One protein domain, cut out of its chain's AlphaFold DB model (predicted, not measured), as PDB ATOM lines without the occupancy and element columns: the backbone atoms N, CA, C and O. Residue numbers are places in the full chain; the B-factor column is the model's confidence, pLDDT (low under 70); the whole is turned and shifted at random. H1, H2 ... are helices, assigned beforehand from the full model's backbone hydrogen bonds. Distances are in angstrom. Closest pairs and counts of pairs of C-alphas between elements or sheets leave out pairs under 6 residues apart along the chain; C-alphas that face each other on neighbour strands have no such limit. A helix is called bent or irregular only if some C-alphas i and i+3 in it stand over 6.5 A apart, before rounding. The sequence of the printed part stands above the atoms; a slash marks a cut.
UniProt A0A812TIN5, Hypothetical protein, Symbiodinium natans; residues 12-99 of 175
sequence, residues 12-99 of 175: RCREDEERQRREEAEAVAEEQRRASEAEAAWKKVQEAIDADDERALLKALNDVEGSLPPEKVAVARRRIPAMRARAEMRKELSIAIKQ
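What this domain is: This is residues 12 to 99 of the 175 residues of the protein "Hypothetical protein" of Symbiodinium natans (UniProt A0A812TIN5). A long rod in which H1 runs into a small body, where short H2 folds back on its last part beside H3a; residues 12 to 33 and 88 to 99 stick out at opposite ends. The 88 printed residues are all helix in class, with three named helices, H1, H2, H3, extended, radius of gyration of the C-alphas 21.8 A, spans 84 by 20 by 15 A.

How they stand to each other: H1, residues 12 to 50, and H2, residues 54 to 63, form a helical hairpin; residues 41 to 49 of H1 alone touch H2, closest C-alphas Ala 48 and Leu 57, 5.0 A, at a shallow tilt of 20 degrees, opposite ways. H3, residues 70 to 98, assigned as one helix by its hydrogen bonds, is bent: C-alphas 78 and 81 are 6.9 A apart. Its arms H3a, residues 70 to 78, and H3b, residues 81 to 98, stand at a shallow tilt of 28 degrees. H3a is close to but not clearly touching H1, closest C-alphas Val 45 and Ala 76, 7.7 A. In H1, H2, H3a and H3b every O i to N i+4 pair is within hydrogen-bond range.

Where its parts are: H1 measures 57.1 A from C-alpha 12 at (150.483, 129.887, 105.246); H2 14.3 A; H3a 12.4 A; H3b 25.8 A, to C-alpha 98 at (132.741, 50.428, 95.158).

The domain as a whole: The C-alphas of Arg 12 and Gln 99, the two farthest apart, are 84.8 A apart. The printed part has no cut and no long link; residues 12 to 13 have pLDDT under 70.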
ATOM      1  N   ARG A  12     151.546 130.716 104.646       68.50
ATOM      2  CA  ARG A  12     150.483 129.887 105.246       68.50
ATOM      3  C   ARG A  12     149.653 129.132 104.203       68.50
ATOM      4  O   ARG A  12     149.424 127.944 104.369       68.50
ATOM      5  N   CYS A  13     149.298 129.775 103.086       69.75
ATOM      6  CA  CYS A  13     148.556 129.103 102.009       69.75
ATOM      7  C   CYS A  13     149.327 127.926 101.388       69.75
ATOM      8  O   CYS A  13     148.717 126.963 100.941       69.75
ATOM      9  N   ARG A  14     150.665 127.988 101.372       73.62
ATOM     10  CA  ARG A  14     151.512 126.948 100.774       73.62
ATOM     11  C   ARG A  14     151.696 125.739 101.699       73.62
ATOM     12  O   ARG A  14     151.801 124.619 101.214       73.62
ATOM     13  N   GLU A  15     151.717 125.965 103.014       75.62
ATOM     14  CA  GLU A  15     151.771 124.900 104.025       75.62
ATOM     15  C   GLU A  15     150.457 124.103 104.080       75.62
ATOM     16  O   GLU A  15     150.494 122.876 104.172       75.62
ATOM     17  N   ASP A  16     149.309 124.775 103.951       82.38
ATOM     18  CA  ASP A  16     147.993 124.123 103.946       82.38
ATOM     19  C   ASP A  16     147.781 123.247 102.696       82.38
ATOM     20  O   ASP A  16     147.319 122.113 102.816       82.38
ATOM     21  N   GLU A  17     148.200 123.706 101.508       80.12
ATOM     22  CA  GLU A  17     148.156 122.896 100.276       80.12
ATOM     23  C   GLU A  17     149.046 121.646 100.362       80.12
ATOM     24  O   GLU A  17     148.686 120.578  99.860       80.12
ATOM     25  N   GLU A  18     150.221 121.749 100.990       81.44
ATOM     26  CA  GLU A  18     151.107 120.598 101.172       81.44
ATOM     27  C   GLU A  18     150.517 119.591 102.168       81.44
ATOM     28  O   GLU A  18     150.631 118.378 101.970       81.44
ATOM     29  N   ARG A  19     149.835 120.079 103.208       80.75
ATOM     30  CA  ARG A  19     149.114 119.246 104.178       80.75
ATOM     31  C   ARG A  19     147.955 118.507 103.517       80.75
ATOM     32  O   ARG A  19     147.847 117.295 103.672       80.75
ATOM     33  N   GLN A  20     147.181 119.210 102.694       84.69
ATOM     34  CA  GLN A  20     146.064 118.640 101.947       84.69
ATOM     35  C   GLN A  20     146.534 117.557 100.966       84.69
ATOM     36  O   GLN A  20     145.958 116.475 100.919       84.69
ATOM     37  N   ARG A  21     147.662 117.767 100.271       81.69
ATOM     38  CA  ARG A  21     148.268 116.735  99.408       81.69
ATOM     39  C   ARG A  21     148.728 115.494 100.172       81.69
ATOM     40  O   ARG A  21     148.670 114.395  99.625       81.69
ATOM     41  N   ARG A  22     149.219 115.647 101.407       81.69
ATOM     42  CA  ARG A  22     149.605 114.503 102.252       81.69
ATOM     43  C   ARG A  22     148.377 113.725 102.717       81.69
ATOM     44  O   ARG A  22     148.381 112.504 102.618       81.69
ATOM     45  N   GLU A  23     147.328 114.423 103.141       82.38
ATOM     46  CA  GLU A  23     146.059 113.811 103.557       82.38
ATOM     47  C   GLU A  23     145.377 113.068 102.391       82.38
ATOM     48  O   GLU A  23     144.940 111.928 102.554       82.38
ATOM     49  N   GLU A  24     145.361 113.652 101.188       84.06
ATOM     50  CA  GLU A  24     144.850 112.994  99.976       84.06
ATOM     51  C   GLU A  24     145.678 111.754  99.599       84.06
ATOM     52  O   GLU A  24     145.117 110.714  99.255       84.06
ATOM     53  N   ALA A  25     147.009 111.825  99.699       83.38
ATOM     54  CA  ALA A  25     147.879 110.686  99.412       83.38
ATOM     55  C   ALA A  25     147.686 109.529 100.411       83.38
ATOM     56  O   ALA A  25     147.698 108.363 100.011       83.38
ATOM     57  N   GLU A  26     147.482 109.833 101.696       82.44
ATOM     58  CA  GLU A  26     147.191 108.829 102.724       82.44
ATOM     59  C   GLU A  26     145.819 108.176 102.512       82.44
ATOM     60  O   GLU A  26     145.708 106.950 102.599       82.44
ATOM     61  N   ALA A  27     144.794 108.957 102.155       84.38
ATOM     62  CA  ALA A  27     143.464 108.435 101.848       84.38
ATOM     63  C   ALA A  27     143.485 107.471 100.649       84.38
ATOM     64  O   ALA A  27     142.916 106.380 100.721       84.38
ATOM     65  N   VAL A  28     144.202 107.827  99.578       88.50
ATOM     66  CA  VAL A  28     144.353 106.966  98.392       88.50
ATOM     67  C   VAL A  28     145.112 105.678  98.728       88.50
ATOM     68  O   VAL A  28     144.746 104.602  98.252       88.50
ATOM     69  N   ALA A  29     146.154 105.752  99.560       86.69
ATOM     70  CA  ALA A  29     146.912 104.571  99.971       86.69
ATOM     71  C   ALA A  29     146.066 103.599 100.813       86.69
ATOM     72  O   ALA A  29     146.149 102.383 100.629       86.69
ATOM     73  N   GLU A  30     145.234 104.120 101.715       84.12
ATOM     74  CA  GLU A  30     144.312 103.321 102.527       84.12
ATOM     75  C   GLU A  30     143.216 102.668 101.668       84.12
ATOM     76  O   GLU A  30     142.904 101.486 101.839       84.12
ATOM     77  N   GLU A  31     142.672 103.389 100.685       84.25
ATOM     78  CA  GLU A  31     141.684 102.840  99.754       84.25
ATOM     79  C   GLU A  31     142.272 101.714  98.887       84.25
ATOM     80  O   GLU A  31     141.652 100.659  98.739       84.25
ATOM     81  N   GLN A  32     143.509 101.868  98.401       88.38
ATOM     82  CA  GLN A  32     144.210 100.806  97.667       88.38
ATOM     83  C   GLN A  32     144.455  99.559  98.522       88.38
ATOM     84  O   GLN A  32     144.325  98.434  98.025       88.38
ATOM     85  N   ARG A  33     144.772  99.721  99.812       86.75
ATOM     86  CA  ARG A  33     144.925  98.580 100.728       86.75
ATOM     87  C   ARG A  33     143.614  97.816 100.861       86.75
ATOM     88  O   ARG A  33     143.594  96.616 100.604       86.75
ATOM     89  N   ARG A  34     142.504  98.511 101.117       85.81
ATOM     90  CA  ARG A  34     141.176  97.879 101.216       85.81
ATOM     91  C   ARG A  34     140.748  97.207  99.915       85.81
ATOM     92  O   ARG A  34     140.211  96.102  99.946       85.81
ATOM     93  N   ALA A  35     141.016  97.839  98.773       87.31
ATOM     94  CA  ALA A  35     140.730  97.257  97.465       87.31
ATOM     95  C   ALA A  35     141.521  95.959  97.237       87.31
ATOM     96  O   ALA A  35     140.940  94.940  96.864       87.31
ATOM     97  N   SER A  36     142.824  95.960  97.532       89.38
ATOM     98  CA  SER A  36     143.668  94.770  97.357       89.38
ATOM     99  C   SER A  36     143.306  93.630  98.319       89.38
ATOM    100  O   SER A  36     143.318  92.463  97.923       89.38
ATOM    101  N   GLU A  37     142.895  93.939  99.551       88.94
ATOM    102  CA  GLU A  37     142.358  92.953 100.496       88.94
ATOM    103  C   GLU A  37     141.041  92.337 100.001       88.94
ATOM    104  O   GLU A  37     140.877  91.113 100.040       88.94
ATOM    105  N   ALA A  38     140.126  93.155  99.474       89.75
ATOM    106  CA  ALA A  38     138.862  92.684  98.912       89.75
ATOM    107  C   ALA A  38     139.071  91.801  97.668       89.75
ATOM    108  O   ALA A  38     138.377  90.794  97.491       89.75
ATOM    109  N   GLU A  39     140.042  92.134  96.816       91.19
ATOM    110  CA  GLU A  39     140.423  91.310  95.664       91.19
ATOM    111  C   GLU A  39     141.043  89.975  96.088       91.19
ATOM    112  O   GLU A  39     140.665  88.925  95.562       91.19
ATOM    113  N   ALA A  40     141.941  89.983  97.075       92.12
ATOM    114  CA  ALA A  40     142.538  88.762  97.610       92.12
ATOM    115  C   ALA A  40     141.485  87.846  98.259       92.12
ATOM    116  O   ALA A  40     141.511  86.627  98.063       92.12
ATOM    117  N   ALA A  41     140.531  88.424  98.994       92.38
ATOM    118  CA  ALA A  41     139.388  87.710  99.552       92.38
ATOM    119  C   ALA A  41     138.515  87.093  98.447       92.38
ATOM    120  O   ALA A  41     138.179  85.908  98.509       92.38
ATOM    121  N   TRP A  42     138.208  87.862  97.397       94.06
ATOM    122  CA  TRP A  42     137.445  87.365  96.254       94.06
ATOM    123  C   TRP A  42     138.150  86.213  95.538       94.06
ATOM    124  O   TRP A  42     137.510  85.232  95.164       94.06
ATOM    125  N   LYS A  43     139.474  86.295  95.386       94.88
ATOM    126  CA  LYS A  43     140.266  85.243  94.750       94.88
ATOM    127  C   LYS A  43     140.133  83.906  95.483       94.88
ATOM    128  O   LYS A  43     139.912  82.895  94.829       94.88
ATOM    129  N   LYS A  44     140.164  83.897  96.822       94.25
ATOM    130  CA  LYS A  44     139.949  82.675  97.626       94.25
ATOM    131  C   LYS A  44     138.558  82.074  97.416       94.25
ATOM    132  O   LYS A  44     138.413  80.859  97.317       94.25
ATOM    133  N   VAL A  45     137.532  82.926  97.335       95.38
ATOM    134  CA  VAL A  45     136.158  82.496  97.028       95.38
ATOM    135  C   VAL A  45     136.101  81.870  95.634       95.38
ATOM    136  O   VAL A  45     135.522  80.800  95.467       95.38
ATOM    137  N   GLN A  46     136.736  82.500  94.645       95.19
ATOM    138  CA  GLN A  46     136.786  81.996  93.274       95.19
ATOM    139  C   GLN A  46     137.524  80.653  93.180       95.19
ATOM    140  O   GLN A  46     136.996  79.724  92.578       95.19
ATOM    141  N   GLU A  47     138.673  80.513  93.845       95.75
ATOM    142  CA  GLU A  47     139.433  79.257  93.917       95.75
ATOM    143  C   GLU A  47     138.590  78.110  94.503       95.75
ATOM    144  O   GLU A  47     138.605  77.000  93.975       95.75
ATOM    145  N   ALA A  48     137.794  78.375  95.546       95.50
ATOM    146  CA  ALA A  48     136.890  77.378  96.122       95.50
ATOM    147  C   ALA A  48     135.748  76.983  95.168       95.50
ATOM    148  O   ALA A  48     135.333  75.821  95.135       95.50
ATOM    149  N   ILE A  49     135.246  77.936  94.375       95.25
ATOM    150  CA  ILE A  49     134.235  77.656  93.354       95.25
ATOM    151  C   ILE A  49     134.826  76.806  92.223       95.25
ATOM    152  O   ILE A  49     134.190  75.843  91.795       95.25
ATOM    153  N   ASP A  50     136.029  77.139  91.760       95.44
ATOM    154  CA  ASP A  50     136.707  76.421  90.678       95.44
ATOM    155  C   ASP A  50     137.099  74.995  91.107       95.44
ATOM    156  O   ASP A  50     137.041  74.063  90.302       95.44
ATOM    157  N   ALA A  51     137.415  74.798  92.391       94.50
ATOM    158  CA  ALA A  51     137.656  73.483  92.987       94.50
ATOM    159  C   ALA A  51     136.381  72.630  93.180       94.50
ATOM    160  O   ALA A  51     136.487  71.448  93.506       94.50
ATOM    161  N   ASP A  52     135.184  73.197  92.973       93.50
ATOM    162  CA  ASP A  52     133.881  72.565  93.243       93.50
ATOM    163  C   ASP A  52     133.743  72.069  94.707       93.50
ATOM    164  O   ASP A  52     133.037  71.097  94.973       93.50
ATOM    165  N   ASP A  53     134.412  72.734  95.666       94.12
ATOM    166  CA  ASP A  53     134.393  72.388  97.097       94.12
ATOM    167  C   ASP A  53     133.443  73.305  97.889       94.12
ATOM    168  O   ASP A  53     133.744  74.460  98.204       94.12
ATOM    169  N   GLU A  54     132.278  72.760  98.250       93.88
ATOM    170  CA  GLU A  54     131.249  73.454  99.035       93.88
ATOM    171  C   GLU A  54     131.761  73.917 100.408       93.88
ATOM    172  O   GLU A  54     131.436  75.020 100.856       93.88
ATOM    173  N   ARG A  55     132.565  73.095 101.094       94.19
ATOM    174  CA  ARG A  55     133.020  73.398 102.458       94.19
ATOM    175  C   ARG A  55     134.046  74.516 102.445       94.19
ATOM    176  O   ARG A  55     133.972  75.415 103.283       94.19
ATOM    177  N   ALA A  56     134.978  74.466 101.493       94.88
ATOM    178  CA  ALA A  56     135.948  75.532 101.293       94.88
ATOM    179  C   ALA A  56     135.248  76.854 100.953       94.88
ATOM    180  O   ALA A  56     135.592  77.886 101.528       94.88
ATOM    181  N   LEU A  57     134.218  76.814 100.100       95.06
ATOM    182  CA  LEU A  57     133.450  77.999  99.724       95.06
ATOM    183  C   LEU A  57     132.703  78.610 100.917       95.06
ATOM    184  O   LEU A  57     132.780  79.816 101.133       95.06
ATOM    185  N   LEU A  58     132.006  77.795 101.715       95.19
ATOM    186  CA  LEU A  58     131.293  78.268 102.906       95.19
ATOM    187  C   LEU A  58     132.239  78.884 103.940       95.19
ATOM    188  O   LEU A  58     131.937  79.935 104.501       95.19
ATOM    189  N   LYS A  59     133.396  78.252 104.164       95.44
ATOM    190  CA  LYS A  59     134.425  78.789 105.056       95.44
ATOM    191  C   LYS A  59     134.944  80.131 104.540       95.44
ATOM    192  O   LYS A  59     134.946  81.101 105.290       95.44
ATOM    193  N   ALA A  60     135.301  80.196 103.257       94.69
ATOM    194  CA  ALA A  60     135.779  81.422 102.637       94.69
ATOM    195  C   ALA A  60     134.747  82.550 102.744       94.69
ATOM    196  O   ALA A  60     135.139  83.664 103.052       94.69
ATOM    197  N   LEU A  61     133.452  82.270 102.548       94.06
ATOM    198  CA  LEU A  61     132.383  83.267 102.662       94.06
ATOM    199  C   LEU A  61     132.184  83.789 104.092       94.06
ATOM    200  O   LEU A  61     131.964  84.985 104.248       94.06
ATOM    201  N   ASN A  62     132.286  82.932 105.112       94.19
ATOM    202  CA  ASN A  62     132.210  83.363 106.514       94.19
ATOM    203  C   ASN A  62     133.415  84.223 106.915       94.19
ATOM    204  O   ASN A  62     133.254  85.213 107.621       94.19
ATOM    205  N   ASP A  63     134.614  83.873 106.439       91.38
ATOM    206  CA  ASP A  63     135.843  84.607 106.758       91.38
ATOM    207  C   ASP A  63     135.852  86.029 106.153       91.38
ATOM    208  O   ASP A  63     136.601  86.890 106.609       91.38
ATOM    209  N   VAL A  64     135.032  86.289 105.126       90.25
ATOM    210  CA  VAL A  64     135.084  87.517 104.310       90.25
ATOM    211  C   VAL A  64     133.776  88.319 104.273       90.25
ATOM    212  O   VAL A  64     133.684  89.301 103.533       90.25
ATOM    213  N   GLU A  65     132.767  87.935 105.062       83.25
ATOM    214  CA  GLU A  65     131.415  88.527 105.047       83.25
ATOM    215  C   GLU A  65     131.402  90.041 105.365       83.25
ATOM    216  O   GLU A  65     130.454  90.732 105.004       83.25
ATOM    217  N   GLY A  66     132.475  90.581 105.960       85.69
ATOM    218  CA  GLY A  66     132.649  92.016 106.230       85.69
ATOM    219  C   GLY A  66     133.491  92.802 105.215       85.69
ATOM    220  O   GLY A  66     133.481  94.029 105.255       85.69
ATOM    221  N   SER A  67     134.223  92.134 104.317       87.50
ATOM    222  CA  SER A  67     135.173  92.790 103.397       87.50
ATOM    223  C   SER A  67     134.670  92.860 101.954       87.50
ATOM    224  O   SER A  67     135.159  93.669 101.167       87.50
ATOM    225  N   LEU A  68     133.716  92.005 101.581       89.25
ATOM    226  CA  LEU A  68     133.176  91.941 100.223       89.25
ATOM    227  C   LEU A  68     131.820  92.644 100.103       89.25
ATOM    228  O   LEU A  68     131.003  92.579 101.020       89.25
ATOM    229  N   PRO A  69     131.522  93.244  98.935       90.56
ATOM    230  CA  PRO A  69     130.198  93.777  98.663       90.56
ATOM    231  C   PRO A  69     129.143  92.653  98.674       90.56
ATOM    232  O   PRO A  69     129.398  91.552  98.161       90.56
ATOM    233  N   PRO A  70     127.930  92.925  99.191       90.31
ATOM    234  CA  PRO A  70     126.889  91.914  99.396       90.31
ATOM    235  C   PRO A  70     126.425  91.258  98.087       90.31
ATOM    236  O   PRO A  70     126.026  90.094  98.070       90.31
ATOM    237  N   GLU A  71     126.533  91.969  96.967       93.06
ATOM    238  CA  GLU A  71     126.196  91.476  95.629       93.06
ATOM    239  C   GLU A  71     127.078  90.288  95.219       93.06
ATOM    240  O   GLU A  71     126.572  89.267  94.746       93.06
ATOM    241  N   LYS A  72     128.393  90.374  95.463       92.31
ATOM    242  CA  LYS A  72     129.341  89.289  95.167       92.31
ATOM    243  C   LYS A  72     129.086  88.072  96.056       92.31
ATOM    244  O   LYS A  72     129.089  86.939  95.570       92.31
ATOM    245  N   VAL A  73     128.789  88.307  97.335       93.50
ATOM    246  CA  VAL A  73     128.418  87.251  98.291       93.50
ATOM    247  C   VAL A  73     127.141  86.539  97.836       93.50
ATOM    248  O   VAL A  73     127.087  85.308  97.833       93.50
ATOM    249  N   ALA A  74     126.130  87.281  97.382       94.06
ATOM    250  CA  ALA A  74     124.888  86.704  96.876       94.06
ATOM    251  C   ALA A  74     125.118  85.818  95.638       94.06
ATOM    252  O   ALA A  74     124.542  84.731  95.549       94.06
ATOM    253  N   VAL A  75     125.984  86.234  94.707       93.94
ATOM    254  CA  VAL A  75     126.350  85.426  93.528       93.94
ATOM    255  C   VAL A  75     127.020  84.113  93.939       93.94
ATOM    256  O   VAL A  75     126.645  83.057  93.428       93.94
ATOM    257  N   ALA A  76     127.961  84.154  94.885       94.44
ATOM    258  CA  ALA A  76     128.615  82.952  95.395       94.44
ATOM    259  C   ALA A  76     127.616  82.019  96.105       94.44
ATOM    260  O   ALA A  76     127.582  80.819  95.827       94.44
ATOM    261  N   ARG A  77     126.720  82.569  96.937       93.94
ATOM    262  CA  ARG A  77     125.681  81.794  97.638       93.94
ATOM    263  C   ARG A  77     124.726  81.073  96.686       93.94
ATOM    264  O   ARG A  77     124.335  79.942  96.961       93.94
ATOM    265  N   ARG A  78     124.399  81.668  95.534       96.00
ATOM    266  CA  ARG A  78     123.565  81.023  94.500       96.00
ATOM    267  C   ARG A  78     124.212  79.778  93.879       96.00
ATOM    268  O   ARG A  78     123.488  78.942  93.350       96.00
ATOM    269  N   ARG A  79     125.543  79.629  93.938       93.94
ATOM    270  CA  ARG A  79     126.251  78.448  93.405       93.94
ATOM    271  C   ARG A  79     126.239  77.250  94.359       93.94
ATOM    272  O   ARG A  79     126.352  76.120  93.888       93.94
ATOM    273  N   ILE A  80     126.040  77.478  95.660       94.69
ATOM    274  CA  ILE A  80     126.097  76.441  96.705       94.69
ATOM    275  C   ILE A  80     125.150  75.259  96.423       94.69
ATOM    276  O   ILE A  80     125.624  74.125  96.456       94.69
ATOM    277  N   PRO A  81     123.859  75.452  96.068       96.31
ATOM    278  CA  PRO A  81     122.959  74.323  95.822       96.31
ATOM    279  C   PRO A  81     123.424  73.428  94.668       96.31
ATOM    280  O   PRO A  81     123.339  72.205  94.753       96.31
ATOM    281  N   ALA A  82     123.962  74.029  93.602       95.19
ATOM    282  CA  ALA A  82     124.466  73.288  92.450       95.19
ATOM    283  C   ALA A  82     125.737  72.495  92.790       95.19
ATOM    284  O   ALA A  82     125.870  71.349  92.364       95.19
ATOM    285  N   MET A  83     126.654  73.079  93.570       94.44
ATOM    286  CA  MET A  83     127.855  72.380  94.045       94.44
ATOM    287  C   MET A  83     127.489  71.208  94.956       94.44
ATOM    288  O   MET A  83     127.977  70.098  94.754       94.44
ATOM    289  N   ARG A  84     126.562  71.423  95.896       94.50
ATOM    290  CA  ARG A  84     126.078  70.383  96.809       94.50
ATOM    291  C   ARG A  84     125.464  69.202  96.058       94.50
ATOM    292  O   ARG A  84     125.838  68.061  96.313       94.50
ATOM    293  N   ALA A  85     124.600  69.475  95.079       95.75
ATOM    294  CA  ALA A  85     124.010  68.435  94.235       95.75
ATOM    295  C   ALA A  85     125.081  67.638  93.468       95.75
ATOM    296  O   ALA A  85     125.018  66.412  93.398       95.75
ATOM    297  N   ARG A  86     126.109  68.309  92.925       93.94
ATOM    298  CA  ARG A  86     127.233  67.625  92.261       93.94
ATOM    299  C   ARG A  86     128.047  66.770  93.225       93.94
ATOM    300  O   ARG A  86     128.392  65.644  92.874       93.94
ATOM    301  N   ALA A  87     128.353  67.279  94.415       93.75
ATOM    302  CA  ALA A  87     129.096  66.542  95.431       93.75
ATOM    303  C   ALA A  87     128.336  65.284  95.882       93.75
ATOM    304  O   ALA A  87     128.925  64.207  95.985       93.75
ATOM    305  N   GLU A  88     127.023  65.400  96.078       95.44
ATOM    306  CA  GLU A  88     126.143  64.283  96.420       95.44
ATOM    307  C   GLU A  88     126.089  63.239  95.298       95.44
ATOM    308  O   GLU A  88     126.362  62.068  95.547       95.44
ATOM    309  N   MET A  89     125.894  63.651  94.041       95.56
ATOM    310  CA  MET A  89     125.931  62.725  92.901       95.56
ATOM    311  C   MET A  89     127.269  61.985  92.786       95.56
ATOM    312  O   MET A  89     127.290  60.776  92.563       95.56
ATOM    313  N   ARG A  90     128.404  62.677  92.962       93.62
ATOM    314  CA  ARG A  90     129.729  62.029  92.949       93.62
ATOM    315  C   ARG A  90     129.857  60.996  94.068       93.62
ATOM    316  O   ARG A  90     130.459  59.945  93.852       93.62
ATOM    317  N   LYS A  91     129.293  61.277  95.245       94.19
ATOM    318  CA  LYS A  91     129.276  60.344  96.373       94.19
ATOM    319  C   LYS A  91     128.460  59.096  96.037       94.19
ATOM    320  O   LYS A  91     129.003  58.002  96.166       94.19
ATOM    321  N   GLU A  92     127.235  59.252  95.547       94.00
ATOM    322  CA  GLU A  92     126.373  58.126  95.154       94.00
ATOM    323  C   GLU A  92     127.019  57.271  94.052       94.00
ATOM    324  O   GLU A  92     127.104  56.051  94.177       94.00
ATOM    325  N   LEU A  93     127.608  57.901  93.028       94.00
ATOM    326  CA  LEU A  93     128.367  57.192  91.990       94.00
ATOM    327  C   LEU A  93     129.560  56.425  92.570       94.00
ATOM    328  O   LEU A  93     129.822  55.289  92.181       94.00
ATOM    329  N   SER A  94     130.284  57.019  93.520       93.50
ATOM    330  CA  SER A  94     131.415  56.345  94.164       93.50
ATOM    331  C   SER A  94     130.983  55.127  94.985       93.50
ATOM    332  O   SER A  94     131.727  54.148  95.046       93.50
ATOM    333  N   ILE A  95     129.791  55.169  95.590       91.88
ATOM    334  CA  ILE A  95     129.204  54.043  96.325       91.88
ATOM    335  C   ILE A  95     128.829  52.937  95.339       91.88
ATOM    336  O   ILE A  95     129.267  51.806  95.532       91.88
ATOM    337  N   ALA A  96     128.134  53.275  94.250       89.00
ATOM    338  CA  ALA A  96     127.733  52.323  93.212       89.00
ATOM    339  C   ALA A  96     128.924  51.638  92.511       89.00
ATOM    340  O   ALA A  96     128.828  50.487  92.100       89.00
ATOM    341  N   ILE A  97     130.066  52.322  92.382       89.94
ATOM    342  CA  ILE A  97     131.290  51.731  91.816       89.94
ATOM    343  C   ILE A  97     131.982  50.801  92.825       89.94
ATOM    344  O   ILE A  97     132.498  49.751  92.448       89.94
ATOM    345  N   LYS A  98     132.040  51.191  94.107       89.81
ATOM    346  CA  LYS A  98     132.741  50.428  95.158       89.81
ATOM    347  C   LYS A  98     131.967  49.209  95.629       89.81
ATOM    348  O   LYS A  98     132.578  48.209  95.997       89.81
ATOM    349  N   GLN A  99     130.650  49.319  95.667       81.50
ATOM    350  CA  GLN A  99     129.753  48.201  95.860       81.50
ATOM    351  C   GLN A  99     129.205  47.883  94.479       81.50
ATOM    352  O   GLN A  99     128.146  48.409  94.138       81.50
TER     353      GLN A  99